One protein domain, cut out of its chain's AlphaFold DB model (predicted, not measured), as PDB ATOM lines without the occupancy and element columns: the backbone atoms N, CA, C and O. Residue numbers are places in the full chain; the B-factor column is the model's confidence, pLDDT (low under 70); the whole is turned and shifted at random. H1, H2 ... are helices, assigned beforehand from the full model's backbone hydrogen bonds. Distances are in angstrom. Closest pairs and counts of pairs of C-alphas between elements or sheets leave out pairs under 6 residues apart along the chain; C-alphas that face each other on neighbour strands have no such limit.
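This is residues 288 to 337 of the 456 residues of an uncharacterized protein of Oryza brachyantha (UniProt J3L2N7). Look for an open, bracket-like chain of three helices in series: the long helix H2 makes the base, H1 slants away from its first end at a wide corner, and the short H3 lies across a gap from H2, where the link after H2 folds back. No helix touches another, and the middle of the bracket is empty. The 50 printed residues have three named helices, in the order H1, H2, H3, and no named strand; the class is all helix. The whole is extended, with a radius of gyration of the C-alphas of 17.2 A and spans of 50 by 23 by 9 A.

Start from H2, residues 305 to 323, the longest helix. Before it, H1, residues 288 to 303, is close but not clearly touching: the closest C-alphas, those of Ala 300 and Val 306, are 7.4 A apart. Their lines stand at a steep tilt of 45 degrees, and they run the same way. After H2 along the chain look for H3, residues 330 to 335, which is apart from both H2 and H1. In H2 every O i to N i+4 pair is within hydrogen-bond range; in H1 10 of 12 are, and in H3 1 of 2.

Find C-alpha 305 at (-13.877, -16.936, 31.565); from there H2 runs 26.5 A to C-alpha 323. Go back to C-alpha 288 at (2.230, -17.823, 51.587), where H1 begins its 22.5 A. H3, 9.5 A long, ends at C-alpha 335, at (-21.523, -40.832, 29.487).

The two C-alphas farthest apart, those of Asp 288 and Gly 324, are 51.0 A from each other. The printed part has no cut. The link from H1 to H2 is tight, and that from H2 to H3 is short. In the B-factor column you will find pLDDT under 70 at residues 299 to 302, 325 to 333 and 335.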
ATOM      1  N   ASP A 288       2.062 -18.844  52.633       85.38
ATOM      2  CA  ASP A 288       2.230 -17.823  51.587       85.38
ATOM      3  C   ASP A 288       1.941 -18.401  50.183       85.38
ATOM      4  O   ASP A 288       1.290 -17.748  49.365       85.38
ATOM      5  N   ALA A 289       2.337 -19.653  49.914       86.06
ATOM      6  CA  ALA A 289       2.009 -20.354  48.668       86.06
ATOM      7  C   ALA A 289       0.499 -20.603  48.506       86.06
ATOM      8  O   ALA A 289      -0.042 -20.380  47.419       86.06
ATOM      9  N   ARG A 290      -0.195 -21.011  49.580       90.12
ATOM     10  CA  ARG A 290      -1.657 -21.176  49.582       90.12
ATOM     11  C   ARG A 290      -2.359 -19.834  49.383       90.12
ATOM     12  O   ARG A 290      -3.104 -19.695  48.427       90.12
ATOM     13  N   ALA A 291      -2.011 -18.810  50.159       88.50
ATOM     14  CA  ALA A 291      -2.577 -17.469  50.009       88.50
ATOM     15  C   ALA A 291      -2.359 -16.874  48.601       88.50
ATOM     16  O   ALA A 291      -3.204 -16.128  48.103       88.50
ATOM     17  N   HIS A 292      -1.248 -17.204  47.931       85.00
ATOM     18  CA  HIS A 292      -1.032 -16.836  46.532       85.00
ATOM     19  C   HIS A 292      -1.938 -17.617  45.566       85.00
ATOM     20  O   HIS A 292      -2.518 -17.006  44.668       85.00
ATOM     21  N   LYS A 293      -2.093 -18.935  45.759       87.00
ATOM     22  CA  LYS A 293      -3.013 -19.785  44.984       87.00
ATOM     23  C   LYS A 293      -4.461 -19.305  45.136       87.00
ATOM     24  O   LYS A 293      -5.075 -18.951  44.134       87.00
ATOM     25  N   ASP A 294      -4.940 -19.148  46.366       87.38
ATOM     26  CA  ASP A 294      -6.285 -18.656  46.689       87.38
ATOM     27  C   ASP A 294      -6.545 -17.280  46.038       87.38
ATOM     28  O   ASP A 294      -7.616 -17.012  45.494       87.38
ATOM     29  N   LYS A 295      -5.536 -16.395  46.017       83.06
ATOM     30  CA  LYS A 295      -5.614 -15.069  45.377       83.06
ATOM     31  C   LYS A 295      -5.642 -15.122  43.843       83.06
ATOM     32  O   LYS A 295      -6.134 -14.171  43.233       83.06
ATOM     33  N   LEU A 296      -5.107 -16.168  43.214       77.31
ATOM     34  CA  LEU A 296      -5.249 -16.405  41.773       77.31
ATOM     35  C   LEU A 296      -6.604 -17.040  41.449       77.31
ATOM     36  O   LEU A 296      -7.256 -16.609  40.502       77.31
ATOM     37  N   GLU A 297      -7.074 -17.983  42.260       75.50
ATOM     38  CA  GLU A 297      -8.385 -18.619  42.089       75.50
ATOM     39  C   GLU A 297      -9.523 -17.603  42.269       75.50
ATOM     40  O   GLU A 297     -10.381 -17.479  41.397       75.50
ATOM     41  N   LEU A 298      -9.460 -16.748  43.296       73.00
ATOM     42  CA  LEU A 298     -10.393 -15.628  43.483       73.00
ATOM     43  C   LEU A 298     -10.324 -14.553  42.383       73.00
ATOM     44  O   LEU A 298     -11.211 -13.699  42.329       73.00
ATOM     45  N   LYS A 299      -9.293 -14.552  41.527       69.12
ATOM     46  CA  LYS A 299      -9.262 -13.741  40.298       69.12
ATOM     47  C   LYS A 299      -9.897 -14.492  39.137       69.12
ATOM     48  O   LYS A 299     -10.830 -13.963  38.557       69.12
ATOM     49  N   ALA A 300      -9.506 -15.741  38.886       63.28
ATOM     50  CA  ALA A 300     -10.090 -16.567  37.826       63.28
ATOM     51  C   ALA A 300     -11.619 -16.730  37.968       63.28
ATOM     52  O   ALA A 300     -12.340 -16.700  36.972       63.28
ATOM     53  N   VAL A 301     -12.127 -16.822  39.203       62.28
ATOM     54  CA  VAL A 301     -13.569 -16.831  39.511       62.28
ATOM     55  C   VAL A 301     -14.241 -15.480  39.215       62.28
ATOM     56  O   VAL A 301     -15.400 -15.462  38.811       62.28
ATOM     57  N   LYS A 302     -13.536 -14.351  39.365       65.69
ATOM     58  CA  LYS A 302     -14.048 -13.007  39.021       65.69
ATOM     59  C   LYS A 302     -13.967 -12.700  37.531       65.69
ATOM     60  O   LYS A 302     -14.866 -12.056  37.004       65.69
ATOM     61  N   ASP A 303     -12.914 -13.168  36.867       72.06
ATOM     62  CA  ASP A 303     -12.720 -13.016  35.425       72.06
ATOM     63  C   ASP A 303     -13.736 -13.866  34.639       72.06
ATOM     64  O   ASP A 303     -13.988 -13.605  33.466       72.06
ATOM     65  N   GLY A 304     -14.334 -14.885  35.277       72.75
ATOM     66  CA  GLY A 304     -15.519 -15.610  34.805       72.75
ATOM     67  C   GLY A 304     -15.331 -16.426  33.520       72.75
ATOM     68  O   GLY A 304     -16.236 -17.157  33.120       72.75
ATOM     69  N   SER A 305     -14.169 -16.347  32.875       74.50
ATOM     70  CA  SER A 305     -13.877 -16.936  31.565       74.50
ATOM     71  C   SER A 305     -14.029 -18.458  31.547       74.50
ATOM     72  O   SER A 305     -14.593 -19.010  30.605       74.50
ATOM     73  N   VAL A 306     -13.619 -19.135  32.624       77.06
ATOM     74  CA  VAL A 306     -13.800 -20.586  32.796       77.06
ATOM     75  C   VAL A 306     -15.285 -20.947  32.907       77.06
ATOM     76  O   VAL A 306     -15.726 -21.916  32.290       77.06
ATOM     77  N   SER A 307     -16.082 -20.153  33.633       76.25
ATOM     78  CA  SER A 307     -17.537 -20.343  33.694       76.25
ATOM     79  C   SER A 307     -18.226 -20.030  32.365       76.25
ATOM     80  O   SER A 307     -19.102 -20.794  31.974       76.25
ATOM     81  N   TYR A 308     -17.813 -18.992  31.630       82.38
ATOM     82  CA  TYR A 308     -18.361 -18.698  30.300       82.38
ATOM     83  C   TYR A 308     -18.058 -19.821  29.301       82.38
ATOM     84  O   TYR A 308     -18.989 -20.330  28.687       82.38
ATOM     85  N   ALA A 309     -16.816 -20.309  29.228       85.12
ATOM     86  CA  ALA A 309     -16.454 -21.440  28.366       85.12
ATOM     87  C   ALA A 309     -17.162 -22.755  28.762       85.12
ATOM     88  O   ALA A 309     -17.441 -23.605  27.914       85.12
ATOM     89  N   ALA A 310     -17.475 -22.948  30.048       87.00
ATOM     90  CA  ALA A 310     -18.277 -24.083  30.507       87.00
ATOM     91  C   ALA A 310     -19.773 -23.928  30.170       87.00
ATOM     92  O   ALA A 310     -20.437 -24.923  29.878       87.00
ATOM     93  N   LEU A 311     -20.310 -22.704  30.206       88.19
ATOM     94  CA  LEU A 311     -21.688 -22.399  29.818       88.19
ATOM     95  C   LEU A 311     -21.887 -22.482  28.301       88.19
ATOM     96  O   LEU A 311     -22.898 -23.024  27.872       88.19
ATOM     97  N   GLU A 312     -20.914 -22.038  27.507       87.12
ATOM     98  CA  GLU A 312     -20.893 -22.161  26.045       87.12
ATOM     99  C   GLU A 312     -20.941 -23.634  25.615       87.12
ATOM    100  O   GLU A 312     -21.866 -24.044  24.919       87.12
ATOM    101  N   LYS A 313     -20.059 -24.482  26.164       89.69
ATOM    102  CA  LYS A 313     -20.092 -25.939  25.923       89.69
ATOM    103  C   LYS A 313     -21.408 -26.595  26.346       89.69
ATOM    104  O   LYS A 313     -21.865 -27.526  25.688       89.69
ATOM    105  N   LYS A 314     -22.031 -26.134  27.437       89.38
ATOM    106  CA  LYS A 314     -23.370 -26.600  27.833       89.38
ATOM    107  C   LYS A 314     -24.433 -26.151  26.830       89.38
ATOM    108  O   LYS A 314     -25.258 -26.972  26.445       89.38
ATOM    109  N   ALA A 315     -24.405 -24.894  26.393       87.81
ATOM    110  CA  ALA A 315     -25.339 -24.356  25.409       87.81
ATOM    111  C   ALA A 315     -25.239 -25.103  24.070       87.81
ATOM    112  O   ALA A 315     -26.268 -25.526  23.555       87.81
ATOM    113  N   GLU A 316     -24.028 -25.378  23.575       86.56
ATOM    114  CA  GLU A 316     -23.817 -26.217  22.388       86.56
ATOM    115  C   GLU A 316     -24.425 -27.619  22.536       86.56
ATOM    116  O   GLU A 316     -25.031 -28.130  21.597       86.56
ATOM    117  N   LEU A 317     -24.249 -28.268  23.695       84.44
ATOM    118  CA  LEU A 317     -24.824 -29.591  23.956       84.44
ATOM    119  C   LEU A 317     -26.356 -29.538  23.970       84.44
ATOM    120  O   LEU A 317     -26.992 -30.405  23.375       84.44
ATOM    121  N   TYR A 318     -26.952 -28.513  24.584       88.12
ATOM    122  CA  TYR A 318     -28.401 -28.305  24.536       88.12
ATOM    123  C   TYR A 318     -28.898 -27.988  23.122       88.12
ATOM    124  O   TYR A 318     -29.945 -28.501  22.734       88.12
ATOM    125  N   GLU A 319     -28.155 -27.214  22.328       86.88
ATOM    126  CA  GLU A 319     -28.502 -26.939  20.933       86.88
ATOM    127  C   GLU A 319     -28.481 -28.234  20.105       86.88
ATOM    128  O   GLU A 319     -29.471 -28.540  19.445       86.88
ATOM    129  N   LYS A 320     -27.423 -29.049  20.226       84.75
ATOM    130  CA  LYS A 320     -27.286 -30.364  19.566       84.75
ATOM    131  C   LYS A 320     -28.397 -31.341  19.977       84.75
ATOM    132  O   LYS A 320     -29.009 -31.961  19.107       84.75
ATOM    133  N   LEU A 321     -28.722 -31.415  21.274       80.50
ATOM    134  CA  LEU A 321     -29.864 -32.180  21.798       80.50
ATOM    135  C   LEU A 321     -31.198 -31.682  21.217       80.50
ATOM    136  O   LEU A 321     -32.025 -32.488  20.801       80.50
ATOM    137  N   SER A 322     -31.408 -30.362  21.153       82.50
ATOM    138  CA  SER A 322     -32.650 -29.761  20.643       82.50
ATOM    139  C   SER A 322     -32.815 -29.879  19.124       82.50
ATOM    140  O   SER A 322     -33.939 -29.972  18.638       82.50
ATOM    141  N   ARG A 323     -31.701 -29.907  18.378       82.38
ATOM    142  CA  ARG A 323     -31.664 -30.098  16.922       82.38
ATOM    143  C   ARG A 323     -31.822 -31.573  16.526       82.38
ATOM    144  O   ARG A 323     -32.144 -31.848  15.377       82.38
ATOM    145  N   GLY A 324     -31.643 -32.509  17.465       72.88
ATOM    146  CA  GLY A 324     -31.791 -33.949  17.222       72.88
ATOM    147  C   GLY A 324     -30.667 -34.559  16.377       72.88
ATOM    148  O   GLY A 324     -30.846 -35.627  15.804       72.88
ATOM    149  N   GLU A 325     -29.519 -33.881  16.286       67.12
ATOM    150  CA  GLU A 325     -28.369 -34.272  15.453       67.12
ATOM    151  C   GLU A 325     -27.350 -35.166  16.175       67.12
ATOM    152  O   GLU A 325     -26.329 -35.526  15.591       67.12
ATOM    153  N   ILE A 326     -27.587 -35.524  17.439       58.12
ATOM    154  CA  ILE A 326     -26.677 -36.407  18.177       58.12
ATOM    155  C   ILE A 326     -26.861 -37.843  17.661       58.12
ATOM    156  O   ILE A 326     -27.967 -38.379  17.783       58.12
ATOM    157  N   PRO A 327     -25.813 -38.486  17.103       62.56
ATOM    158  CA  PRO A 327     -25.855 -39.904  16.779       62.56
ATOM    159  C   PRO A 327     -25.935 -40.672  18.096       62.56
ATOM    160  O   PRO A 327     -24.972 -40.787  18.851       62.56
ATOM    161  N   ASP A 328     -27.136 -41.163  18.375       59.09
ATOM    162  CA  ASP A 328     -27.599 -41.598  19.691       59.09
ATOM    163  C   ASP A 328     -26.977 -42.944  20.156       59.09
ATOM    164  O   ASP A 328     -27.504 -43.598  21.054       59.09
ATOM    165  N   GLU A 329     -25.872 -43.369  19.539       59.97
ATOM    166  CA  GLU A 329     -25.072 -44.555  19.876       59.97
ATOM    167  C   GLU A 329     -23.718 -44.154  20.502       59.97
ATOM    168  O   GLU A 329     -23.420 -44.571  21.618       59.97
ATOM    169  N   GLU A 330     -22.937 -43.273  19.864       60.44
ATOM    170  CA  GLU A 330     -21.517 -43.051  20.210       60.44
ATOM    171  C   GLU A 330     -21.302 -42.207  21.490       60.44
ATOM    172  O   GLU A 330     -20.432 -42.507  22.309       60.44
ATOM    173  N   ASP A 331     -22.125 -41.177  21.738       63.88
ATOM    174  CA  ASP A 331     -22.018 -40.369  22.969       63.88
ATOM    175  C   ASP A 331     -22.666 -41.053  24.191       63.88
ATOM    176  O   ASP A 331     -22.288 -40.759  25.330       63.88
ATOM    177  N   LYS A 332     -23.609 -41.991  24.008       64.94
ATOM    178  CA  LYS A 332     -24.213 -42.714  25.146       64.94
ATOM    179  C   LYS A 332     -23.179 -43.568  25.865       64.94
ATOM    180  O   LYS A 332     -23.129 -43.544  27.090       64.94
ATOM    181  N   GLU A 333     -22.323 -44.262  25.124       69.69
ATOM    182  CA  GLU A 333     -21.248 -45.090  25.683       69.69
ATOM    183  C   GLU A 333     -20.247 -44.261  26.504       69.69
ATOM    184  O   GLU A 333     -19.757 -44.714  27.535       69.69
ATOM    185  N   LYS A 334     -20.016 -43.007  26.107       74.94
ATOM    186  CA  LYS A 334     -19.086 -42.072  26.755       74.94
ATOM    187  C   LYS A 334     -19.593 -41.468  28.070       74.94
ATOM    188  O   LYS A 334     -18.777 -41.091  28.912       74.94
ATOM    189  N   TYR A 335     -20.911 -41.347  28.250       67.31
ATOM    190  CA  TYR A 335     -21.523 -40.832  29.487       67.31
ATOM    191  C   TYR A 335     -22.208 -41.917  30.338       67.31
ATOM    192  O   TYR A 335     -22.542 -41.665  31.498       67.31
ATOM    193  N   CYS A 336     -22.382 -43.131  29.811       78.88
ATOM    194  CA  CYS A 336     -22.741 -44.305  30.598       78.88
ATOM    195  C   CYS A 336     -21.574 -44.714  31.505       78.88
ATOM    196  O   CYS A 336     -20.465 -44.979  31.054       78.88
ATOM    197  N   VAL A 337     -21.836 -44.809  32.808       74.62
ATOM    198  CA  VAL A 337     -20.859 -45.334  33.768       74.62
ATOM    199  C   VAL A 337     -20.784 -46.851  33.611       74.62
ATOM    200  O   VAL A 337     -21.716 -47.545  34.022       74.62
TER     201      VAL A 337